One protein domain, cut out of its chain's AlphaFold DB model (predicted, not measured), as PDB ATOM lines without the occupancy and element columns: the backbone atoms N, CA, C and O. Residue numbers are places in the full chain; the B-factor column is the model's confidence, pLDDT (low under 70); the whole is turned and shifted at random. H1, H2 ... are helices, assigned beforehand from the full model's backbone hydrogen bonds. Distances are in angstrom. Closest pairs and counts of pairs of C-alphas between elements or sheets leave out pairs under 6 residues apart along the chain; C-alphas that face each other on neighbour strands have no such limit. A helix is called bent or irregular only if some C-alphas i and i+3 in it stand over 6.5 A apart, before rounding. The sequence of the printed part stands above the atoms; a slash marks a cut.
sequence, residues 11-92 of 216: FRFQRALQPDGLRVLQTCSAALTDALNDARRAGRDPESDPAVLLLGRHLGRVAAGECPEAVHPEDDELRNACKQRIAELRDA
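AT A GLANCE: This is residues 11 to 92 of the 216 residues of an uncharacterized protein of Sphingomonas sp. SCN 67-18 (UniProt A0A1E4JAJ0). H2 and H3 lie side by side as a helical hairpin; H4, the longest helix, packs on residues 50 to 54 of H3, and short H1 packs on both H3 and H4. Residues 87 to 92 stick out. The printed part has 82 residues, with named helices H1, H2, H3, H4 in that order, and is all helix. It is compact, radius of gyration of the C-alphas 12.1 A, spanning 39 by 24 by 20 A.

IN THESE COORDINATES: H4, residues 73 to 91, 28.1 A, begins at C-alpha (157.202, 121.916, 193.167); it is irregular, C-alphas 74 and 77 being 7.2 A apart. H3 is residues 50 to 63, 19.9 A; H2 residues 25 to 41, 24.2 A; H1 residues 11 to 17, from C-alpha (164.863, 136.046, 177.352).

HOW THE PARTS SIT: Closest C-alphas are named. H4 touches H1 with residues 79 to 86 alone (Cys 82 to Phe 13, 5.2 A), at a shallow tilt of 30 degrees, opposite ways. H3 and H4, a hairpin, touch at Pro 50 and Leu 78, 5.1 A. H1 touches H3 at Phe 13 and Ala 51, 5.0 A. H2 touches H3 at Cys 28 and Leu 59, 5.4 A. H2 and H4 are apart. O i to N i+4 pairs are within hydrogen-bond range throughout H1, H2 and H3, and 13 of 15 in H4.

THE WHOLE: C-alphas 65 and 92 are farthest apart, 39.4 A. The printed part has no cut, its links are short, and no printed residue is under 70.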
ATOM      1  N   PHE A  11     163.590 136.722 177.090       90.12
ATOM      2  CA  PHE A  11     164.863 136.046 177.352       90.12
ATOM      3  C   PHE A  11     165.089 135.704 178.826       90.12
ATOM      4  O   PHE A  11     165.479 134.576 179.129       90.12
ATOM      5  N   ARG A  12     164.791 136.619 179.762       94.50
ATOM      6  CA  ARG A  12     164.956 136.319 181.195       94.50
ATOM      7  C   ARG A  12     164.032 135.194 181.664       94.50
ATOM      8  O   ARG A  12     164.465 134.331 182.420       94.50
ATOM      9  N   PHE A  13     162.797 135.149 181.161       95.75
ATOM     10  CA  PHE A  13     161.831 134.095 181.482       95.75
ATOM     11  C   PHE A  13     162.264 132.750 180.900       95.75
ATOM     12  O   PHE A  13     162.170 131.731 181.575       95.75
ATOM     13  N   GLN A  14     162.783 132.745 179.669       93.44
ATOM     14  CA  GLN A  14     163.324 131.540 179.036       93.44
ATOM     15  C   GLN A  14     164.518 130.994 179.826       93.44
ATOM     16  O   GLN A  14     164.528 129.815 180.176       93.44
ATOM     17  N   ARG A  15     165.465 131.865 180.196       93.06
ATOM     18  CA  ARG A  15     166.633 131.507 181.015       93.06
ATOM     19  C   ARG A  15     166.243 130.986 182.400       93.06
ATOM     20  O   ARG A  15     166.871 130.058 182.893       93.06
ATOM     21  N   ALA A  16     165.209 131.552 183.020       94.44
ATOM     22  CA  ALA A  16     164.707 131.083 184.311       94.44
ATOM     23  C   ALA A  16     164.002 129.715 184.213       94.44
ATOM     24  O   ALA A  16     164.100 128.898 185.125       94.44
ATOM     25  N   LEU A  17     163.307 129.438 183.103       93.88
ATOM     26  CA  LEU A  17     162.646 128.150 182.870       93.88
ATOM     27  C   LEU A  17     163.624 127.026 182.517       93.88
ATOM     28  O   LEU A  17     163.367 125.878 182.891       93.88
ATOM     29  N   GLN A  18     164.706 127.369 181.817       88.31
ATOM     30  CA  GLN A  18     165.772 126.472 181.373       88.31
ATOM     31  C   GLN A  18     167.125 126.972 181.905       88.31
ATOM     32  O   GLN A  18     167.926 127.512 181.139       88.31
ATOM     33  N   PRO A  19     167.410 126.815 183.213       80.12
ATOM     34  CA  PRO A  19     168.667 127.256 183.820       80.12
ATOM     35  C   PRO A  19     169.853 126.338 183.462       80.12
ATOM     36  O   PRO A  19     170.835 126.267 184.202       80.12
ATOM     37  N   ASP A  20     169.786 125.629 182.334       73.00
ATOM     38  CA  ASP A  20     170.797 124.677 181.890       73.00
ATOM     39  C   ASP A  20     172.144 125.404 181.725       73.00
ATOM     40  O   ASP A  20     172.290 126.341 180.940       73.00
ATOM     41  N   GLY A  21     173.138 125.014 182.527       76.62
ATOM     42  CA  GLY A  21     174.451 125.676 182.591       76.62
ATOM     43  C   GLY A  21     174.618 126.690 183.733       76.62
ATOM     44  O   GLY A  21     175.746 127.091 184.039       76.62
ATOM     45  N   LEU A  22     173.551 127.040 184.454       89.44
ATOM     46  CA  LEU A  22     173.616 127.789 185.714       89.44
ATOM     47  C   LEU A  22     173.933 126.834 186.874       89.44
ATOM     48  O   LEU A  22     173.122 126.602 187.758       89.44
ATOM     49  N   ARG A  23     175.116 126.216 186.843       91.12
ATOM     50  CA  ARG A  23     175.512 125.171 187.810       91.12
ATOM     51  C   ARG A  23     176.454 125.651 188.908       91.12
ATOM     52  O   ARG A  23     176.698 124.926 189.863       91.12
ATOM     53  N   VAL A  24     177.026 126.841 188.754       92.19
ATOM     54  CA  VAL A  24     178.021 127.390 189.682       92.19
ATOM     55  C   VAL A  24     177.608 128.780 190.142       92.19
ATOM     56  O   VAL A  24     176.961 129.522 189.400       92.19
ATOM     57  N   LEU A  25     178.019 129.153 191.357       93.75
ATOM     58  CA  LEU A  25     177.656 130.426 191.993       93.75
ATOM     59  C   LEU A  25     177.899 131.639 191.091       93.75
ATOM     60  O   LEU A  25     177.051 132.525 190.999       93.75
ATOM     61  N   GLN A  26     179.034 131.660 190.389       94.00
ATOM     62  CA  GLN A  26     179.404 132.769 189.516       94.00
ATOM     63  C   GLN A  26     178.406 132.962 188.364       94.00
ATOM     64  O   GLN A  26     177.958 134.082 188.127       94.00
ATOM     65  N   THR A  27     178.033 131.890 187.654       93.31
ATOM     66  CA  THR A  27     177.115 131.993 186.508       93.31
ATOM     67  C   THR A  27     175.681 132.254 186.954       93.31
ATOM     68  O   THR A  27     174.976 133.016 186.295       93.31
ATOM     69  N   CYS A  28     175.271 131.698 188.097       94.69
ATOM     70  CA  CYS A  28     173.962 131.956 188.700       94.69
ATOM     71  C   CYS A  28     173.815 133.420 189.145       94.69
ATOM     72  O   CYS A  28     172.820 134.065 188.828       94.69
ATOM     73  N   SER A  29     174.826 133.964 189.830       96.19
ATOM     74  CA  SER A  29     174.830 135.358 190.293       96.19
ATOM     75  C   SER A  29     174.811 136.352 189.125       96.19
ATOM     76  O   SER A  29     174.041 137.317 189.134       96.19
ATOM     77  N   ALA A  30     175.586 136.074 188.070       94.75
ATOM     78  CA  ALA A  30     175.549 136.860 186.838       94.75
ATOM     79  C   ALA A  30     174.157 136.812 186.181       94.75
ATOM     80  O   ALA A  30     173.591 137.858 185.879       94.75
ATOM     81  N   ALA A  31     173.562 135.620 186.047       94.19
ATOM     82  CA  ALA A  31     172.223 135.453 185.477       94.19
ATOM     83  C   ALA A  31     171.142 136.230 186.238       94.19
ATOM     84  O   ALA A  31     170.293 136.873 185.623       94.19
ATOM     85  N   LEU A  32     171.184 136.185 187.571       96.62
ATOM     86  CA  LEU A  32     170.260 136.928 188.420       96.62
ATOM     87  C   LEU A  32     170.443 138.442 188.253       96.62
ATOM     88  O   LEU A  32     169.467 139.173 188.106       96.62
ATOM     89  N   THR A  33     171.690 138.914 188.222       96.62
ATOM     90  CA  THR A  33     172.008 140.335 188.007       96.62
ATOM     91  C   THR A  33     171.518 140.820 186.641       96.62
ATOM     92  O   THR A  33     170.935 141.904 186.543       96.62
ATOM     93  N   ASP A  34     171.700 140.013 185.595       94.31
ATOM     94  CA  ASP A  34     171.183 140.297 184.257       94.31
ATOM     95  C   ASP A  34     169.654 140.399 184.270       94.31
ATOM     96  O   ASP A  34     169.108 141.375 183.755       94.31
ATOM     97  N   ALA A  35     168.964 139.449 184.909       95.94
ATOM     98  CA  ALA A  35     167.505 139.438 185.007       95.94
ATOM     99  C   ALA A  35     166.955 140.643 185.788       95.94
ATOM    100  O   ALA A  35     165.984 141.260 185.353       95.94
ATOM    101  N   LEU A  36     167.604 141.034 186.893       96.94
ATOM    102  CA  LEU A  36     167.267 142.243 187.655       96.94
ATOM    103  C   LEU A  36     167.366 143.499 186.781       96.94
ATOM    104  O   LEU A  36     166.492 144.366 186.807       96.94
ATOM    105  N   ASN A  37     168.440 143.612 185.999       92.81
ATOM    106  CA  ASN A  37     168.644 144.748 185.106       92.81
ATOM    107  C   ASN A  37     167.661 144.742 183.931       92.81
ATOM    108  O   ASN A  37     167.176 145.807 183.548       92.81
ATOM    109  N   ASP A  38     167.354 143.570 183.378       90.00
ATOM    110  CA  ASP A  38     166.380 143.404 182.301       90.00
ATOM    111  C   ASP A  38     164.966 143.794 182.755       90.00
ATOM    112  O   ASP A  38     164.327 144.624 182.111       90.00
ATOM    113  N   ALA A  39     164.524 143.330 183.931       92.88
ATOM    114  CA  ALA A  39     163.242 143.721 184.520       92.88
ATOM    115  C   ALA A  39     163.125 145.249 184.688       92.88
ATOM    116  O   ALA A  39     162.142 145.849 184.251       92.88
ATOM    117  N   ARG A  40     164.168 145.915 185.214       91.81
ATOM    118  CA  ARG A  40     164.193 147.388 185.336       91.81
ATOM    119  C   ARG A  40     164.121 148.085 183.980       91.81
ATOM    120  O   ARG A  40     163.381 149.055 183.826       91.81
ATOM    121  N   ARG A  41     164.871 147.607 182.979       86.25
ATOM    122  CA  ARG A  41     164.830 148.157 181.610       86.25
ATOM    123  C   ARG A  41     163.454 147.985 180.973       86.25
ATOM    124  O   ARG A  41     163.021 148.880 180.252       86.25
ATOM    125  N   ALA A  42     162.761 146.897 181.289       86.88
ATOM    126  CA  ALA A  42     161.388 146.627 180.885       86.88
ATOM    127  C   ALA A  42     160.331 147.407 181.697       86.88
ATOM    128  O   ALA A  42     159.139 147.257 181.439       86.88
ATOM    129  N   GLY A  43     160.734 148.237 182.671       88.69
ATOM    130  CA  GLY A  43     159.814 149.000 183.522       88.69
ATOM    131  C   GLY A  43     159.037 148.135 184.524       88.69
ATOM    132  O   GLY A  43     157.976 148.544 184.992       88.69
ATOM    133  N   ARG A  44     159.533 146.931 184.830       91.62
ATOM    134  CA  ARG A  44     158.956 145.997 185.805       91.62
ATOM    135  C   ARG A  44     159.656 146.143 187.155       91.62
ATOM    136  O   ARG A  44     160.861 146.394 187.201       91.62
ATOM    137  N   ASP A  45     158.905 145.949 188.237       94.44
ATOM    138  CA  ASP A  45     159.473 145.835 189.581       94.44
ATOM    139  C   ASP A  45     160.181 144.474 189.732       94.44
ATOM    140  O   ASP A  45     159.500 143.442 189.688       94.44
ATOM    141  N   PRO A  46     161.518 144.441 189.898       95.00
ATOM    142  CA  PRO A  46     162.261 143.188 189.946       95.00
ATOM    143  C   PRO A  46     161.898 142.294 191.134       95.00
ATOM    144  O   PRO A  46     162.012 141.080 191.012       95.00
ATOM    145  N   GLU A  47     161.423 142.861 192.246       95.81
ATOM    146  CA  GLU A  47     161.049 142.094 193.446       95.81
ATOM    147  C   GLU A  47     159.770 141.262 193.240       95.81
ATOM    148  O   GLU A  47     159.490 140.329 193.989       95.81
ATOM    149  N   SER A  48     159.001 141.576 192.195       95.88
ATOM    150  CA  SER A  48     157.779 140.861 191.812       95.88
ATOM    151  C   SER A  48     157.916 140.083 190.497       95.88
ATOM    152  O   SER A  48     156.974 139.409 190.076       95.88
ATOM    153  N   ASP A  49     159.069 140.167 189.821       97.62
ATOM    154  CA  ASP A  49     159.276 139.528 188.521       97.62
ATOM    155  C   ASP A  49     159.509 138.013 188.690       97.62
ATOM    156  O   ASP A  49     160.431 137.596 189.403       97.62
ATOM    157  N   PRO A  50     158.713 137.150 188.028       97.81
ATOM    158  CA  PRO A  50     158.777 135.717 188.279       97.81
ATOM    159  C   PRO A  50     160.096 135.084 187.824       97.81
ATOM    160  O   PRO A  50     160.524 134.103 188.429       97.81
ATOM    161  N   ALA A  51     160.771 135.634 186.806       97.62
ATOM    162  CA  ALA A  51     162.069 135.124 186.372       97.62
ATOM    163  C   ALA A  51     163.169 135.474 187.376       97.62
ATOM    164  O   ALA A  51     164.008 134.625 187.677       97.62
ATOM    165  N   VAL A  52     163.148 136.697 187.916       98.12
ATOM    166  CA  VAL A  52     164.083 137.131 188.966       98.12
ATOM    167  C   VAL A  52     163.937 136.245 190.200       98.12
ATOM    168  O   VAL A  52     164.931 135.701 190.681       98.12
ATOM    169  N   LEU A  53     162.705 136.043 190.674       98.06
ATOM    170  CA  LEU A  53     162.431 135.206 191.841       98.06
ATOM    171  C   LEU A  53     162.871 133.752 191.616       98.06
ATOM    172  O   LEU A  53     163.509 133.159 192.488       98.06
ATOM    173  N   LEU A  54     162.590 133.190 190.437       96.81
ATOM    174  CA  LEU A  54     162.963 131.817 190.099       96.81
ATOM    175  C   LEU A  54     164.490 131.638 190.011       96.81
ATOM    176  O   LEU A  54     165.030 130.679 190.560       96.81
ATOM    177  N   LEU A  55     165.207 132.591 189.403       96.81
ATOM    178  CA  LEU A  55     166.676 132.594 189.360       96.81
ATOM    179  C   LEU A  55     167.301 132.805 190.747       96.81
ATOM    180  O   LEU A  55     168.336 132.210 191.048       96.81
ATOM    181  N   GLY A  56     166.678 133.617 191.602       96.75
ATOM    182  CA  GLY A  56     167.107 133.820 192.986       96.75
ATOM    183  C   GLY A  56     167.018 132.537 193.810       96.75
ATOM    184  O   GLY A  56     167.985 132.165 194.478       96.75
ATOM    185  N   ARG A  57     165.897 131.810 193.702       96.19
ATOM    186  CA  ARG A  57     165.738 130.485 194.323       96.19
ATOM    187  C   ARG A  57     166.771 129.494 193.800       96.19
ATOM    188  O   ARG A  57     167.424 128.825 194.596       96.19
ATOM    189  N   HIS A  58     166.975 129.455 192.483       95.75
ATOM    190  CA  HIS A  58     167.980 128.601 191.850       95.75
ATOM    191  C   HIS A  58     169.391 128.856 192.396       95.75
ATOM    192  O   HIS A  58     170.074 127.922 192.811       95.75
ATOM    193  N   LEU A  59     169.811 130.123 192.481       96.00
ATOM    194  CA  LEU A  59     171.098 130.502 193.074       96.00
ATOM    195  C   LEU A  59     171.219 130.032 194.533       96.00
ATOM    196  O   LEU A  59     172.268 129.513 194.913       96.00
ATOM    197  N   GLY A  60     170.165 130.202 195.340       95.44
ATOM    198  CA  GLY A  60     170.147 129.763 196.737       95.44
ATOM    199  C   GLY A  60     170.371 128.255 196.886       95.44
ATOM    200  O   GLY A  60     171.181 127.834 197.709       95.44
ATOM    201  N   ARG A  61     169.731 127.451 196.035       95.00
ATOM    202  CA  ARG A  61     169.876 125.985 196.023       95.00
ATOM    203  C   ARG A  61     171.266 125.542 195.574       95.00
ATOM    204  O   ARG A  61     171.886 124.701 196.220       95.00
ATOM    205  N   VAL A  62     171.819 126.183 194.540       94.50
ATOM    206  CA  VAL A  62     173.218 125.966 194.126       94.50
ATOM    207  C   VAL A  62     174.184 126.303 195.268       94.50
ATOM    208  O   VAL A  62     175.136 125.563 195.507       94.50
ATOM    209  N   ALA A  63     173.936 127.387 196.011       95.94
ATOM    210  CA  ALA A  63     174.745 127.762 197.171       95.94
ATOM    211  C   ALA A  63     174.640 126.759 198.331       95.94
ATOM    212  O   ALA A  63     175.620 126.550 199.045       95.94
ATOM    213  N   ALA A  64     173.479 126.122 198.494       95.50
ATOM    214  CA  ALA A  64     173.242 125.065 199.473       95.50
ATOM    215  C   ALA A  64     173.825 123.697 199.059       95.50
ATOM    216  O   ALA A  64     173.794 122.756 199.850       95.50
ATOM    217  N   GLY A  65     174.381 123.578 197.847       93.25
ATOM    218  CA  GLY A  65     174.928 122.324 197.320       93.25
ATOM    219  C   GLY A  65     173.868 121.352 196.797       93.25
ATOM    220  O   GLY A  65     174.158 120.167 196.628       93.25
ATOM    221  N   GLU A  66     172.649 121.828 196.544       93.00
ATOM    222  CA  GLU A  66     171.588 121.030 195.934       93.00
ATOM    223  C   GLU A  66     171.853 120.782 194.439       93.00
ATOM    224  O   GLU A  66     172.603 121.510 193.782       93.00
ATOM    225  N   CYS A  67     171.219 119.744 193.886       87.69
ATOM    226  CA  CYS A  67     171.309 119.426 192.461       87.69
ATOM    227  C   CYS A  67     170.624 120.533 191.630       87.69
ATOM    228  O   CYS A  67     169.419 120.727 191.787       87.69
ATOM    229  N   PRO A  68     171.338 121.228 190.720       83.06
ATOM    230  CA  PRO A  68     170.770 122.323 189.923       83.06
ATOM    231  C   PRO A  68     169.616 121.898 189.001       83.06
ATOM    232  O   PRO A  68     168.815 122.727 188.585       83.06
ATOM    233  N   GLU A  69     169.548 120.616 188.648       83.19
ATOM    234  CA  GLU A  69     168.518 120.041 187.781       83.19
ATOM    235  C   GLU A  69     167.301 119.511 188.552       83.19
ATOM    236  O   GLU A  69     166.355 119.013 187.937       83.19
ATOM    237  N   ALA A  70     167.316 119.579 189.886       85.75
ATOM    238  CA  ALA A  70     166.190 119.133 190.687       85.75
ATOM    239  C   ALA A  70     164.932 119.952 190.359       85.75
ATOM    240  O   ALA A  70     164.961 121.170 190.166       85.75
ATOM    241  N   VAL A  71     163.799 119.256 190.273       83.56
ATOM    242  CA  VAL A  71     162.495 119.893 190.093       83.56
ATOM    243  C   VAL A  71     161.921 120.189 191.469       83.56
ATOM    244  O   VAL A  71     161.795 119.294 192.302       83.56
ATOM    245  N   HIS A  72     161.552 121.446 191.670       90.31
ATOM    246  CA  HIS A  72     161.065 121.977 192.934       90.31
ATOM    247  C   HIS A  72     159.598 122.391 192.779       90.31
ATOM    248  O   HIS A  72     159.338 123.402 192.120       90.31
ATOM    249  N   PRO A  73     158.631 121.628 193.326       92.88
ATOM    250  CA  PRO A  73     157.202 121.916 193.167       92.88
ATOM    251  C   PRO A  73     156.798 123.318 193.642       92.88
ATOM    252  O   PRO A  73     155.894 123.934 193.087       92.88
ATOM    253  N   GLU A  74     157.499 123.874 194.633       93.38
ATOM    254  CA  GLU A  74     157.261 125.234 195.120       93.38
ATOM    255  C   GLU A  74     157.533 126.329 194.070       93.38
ATOM    256  O   GLU A  74     157.128 127.479 194.256       93.38
ATOM    257  N   ASP A  75     158.213 125.999 192.968       95.19
ATOM    258  CA  ASP A  75     158.479 126.906 191.851       95.19
ATOM    259  C   ASP A  75     157.390 126.884 190.771       95.19
ATOM    260  O   ASP A  75     157.445 127.703 189.849       95.19
ATOM    261  N   ASP A  76     156.410 125.979 190.847       95.69
ATOM    262  CA  ASP A  76     155.436 125.766 189.770       95.69
ATOM    263  C   ASP A  76     154.642 127.034 189.429       95.69
ATOM    264  O   ASP A  76     154.439 127.340 188.251       95.69
ATOM    265  N   GLU A  77     154.262 127.827 190.433       96.94
ATOM    266  CA  GLU A  77     153.578 129.108 190.227       96.94
ATOM    267  C   GLU A  77     154.448 130.104 189.445       96.94
ATOM    268  O   GLU A  77     153.999 130.679 188.450       96.94
ATOM    269  N   LEU A  78     155.723 130.254 189.826       97.25
ATOM    270  CA  LEU A  78     156.671 131.145 189.147       97.25
ATOM    271  C   LEU A  78     156.977 130.660 187.727       97.25
ATOM    272  O   LEU A  78     157.027 131.457 186.787       97.25
ATOM    273  N   ARG A  79     157.135 129.345 187.539       96.50
ATOM    274  CA  ARG A  79     157.337 128.730 186.222       96.50
ATOM    275  C   ARG A  79     156.131 128.961 185.315       96.50
ATOM    276  O   ARG A  79     156.304 129.309 184.147       96.50
ATOM    277  N   ASN A  80     154.913 128.807 185.826       97.38
ATOM    278  CA  ASN A  80     153.696 129.073 185.061       97.38
ATOM    279  C   ASN A  80     153.561 130.560 184.713       97.38
ATOM    280  O   ASN A  80     153.269 130.879 183.561       97.38
ATOM    281  N   ALA A  81     153.884 131.465 185.641       97.12
ATOM    282  CA  ALA A  81     153.930 132.901 185.370       97.12
ATOM    283  C   ALA A  81     154.956 133.256 184.275       97.12
ATOM    284  O   ALA A  81     154.648 134.031 183.369       97.12
ATOM    285  N   CYS A  82     156.143 132.636 184.283       96.81
ATOM    286  CA  CYS A  82     157.145 132.810 183.223       96.81
ATOM    287  C   CYS A  82     156.621 132.346 181.854       96.81
ATOM    288  O   CYS A  82     156.760 133.064 180.865       96.81
ATOM    289  N   LYS A  83     155.988 131.166 181.784       95.56
ATOM    290  CA  LYS A  83     155.400 130.637 180.539       95.56
ATOM    291  C   LYS A  83     154.305 131.555 179.997       95.56
ATOM    292  O   LYS A  83     154.304 131.860 178.806       95.56
ATOM    293  N   GLN A  84     153.413 132.012 180.873       94.50
ATOM    294  CA  GLN A  84     152.338 132.934 180.517       94.50
ATOM    295  C   GLN A  84     152.907 134.243 179.961       94.50
ATOM    296  O   GLN A  84     152.484 134.709 178.904       94.50
ATOM    297  N   ARG A  85     153.942 134.786 180.608       93.19
ATOM    298  CA  ARG A  85     154.581 136.020 180.156       93.19
ATOM    299  C   ARG A  85     155.267 135.871 178.799       93.19
ATOM    300  O   ARG A  85     155.169 136.771 177.971       93.19
ATOM    301  N   ILE A  86     155.914 134.735 178.536       90.38
ATOM    302  CA  ILE A  86     156.485 134.431 177.214       90.38
ATOM    303  C   ILE A  86     155.389 134.399 176.142       90.38
ATOM    304  O   ILE A  86     155.597 134.944 175.059       90.38
ATOM    305  N   ALA A  87     154.236 133.788 176.429       86.12
ATOM    306  CA  ALA A  87     153.119 133.739 175.487       86.12
ATOM    307  C   ALA A  87     152.596 135.149 175.157       86.12
ATOM    308  O   ALA A  87     152.509 135.505 173.987       86.12
ATOM    309  N   GLU A  88     152.365 135.982 176.174       84.88
ATOM    310  CA  GLU A  88     151.942 137.378 175.991       84.88
ATOM    311  C   GLU A  88     152.941 138.200 175.168       84.88
ATOM    312  O   GLU A  88     152.550 138.997 174.318       84.88
ATOM    313  N   LEU A  89     154.240 138.027 175.428       84.56
ATOM    314  CA  LEU A  89     155.299 138.753 174.727       84.56
ATOM    315  C   LEU A  89     155.457 138.310 173.273       84.56
ATOM    316  O   LEU A  89     155.825 139.123 172.430       84.56
ATOM    317  N   ARG A  90     155.180 137.039 172.976       76.25
ATOM    318  CA  ARG A  90     155.209 136.511 171.609       76.25
ATOM    319  C   ARG A  90     154.080 137.086 170.757       76.25
ATOM    320  O   ARG A  90     154.293 137.338 169.577       76.25
ATOM    321  N   ASP A  91     152.911 137.292 171.352       71.56
ATOM    322  CA  ASP A  91     151.727 137.761 170.629       71.56
ATOM    323  C   ASP A  91     151.738 139.297 170.424       71.56
ATOM    324  O   ASP A  91     150.953 139.840 169.644       71.56
ATOM    325  N   ALA A  92     152.652 140.017 171.087       70.25
ATOM    326  CA  ALA A  92     152.807 141.461 170.949       70.25
ATOM    327  C   ALA A  92     153.623 141.848 169.690       70.25
ATOM    328  O   ALA A  92     154.684 141.273 169.429       70.25
TER     329      ALA A  92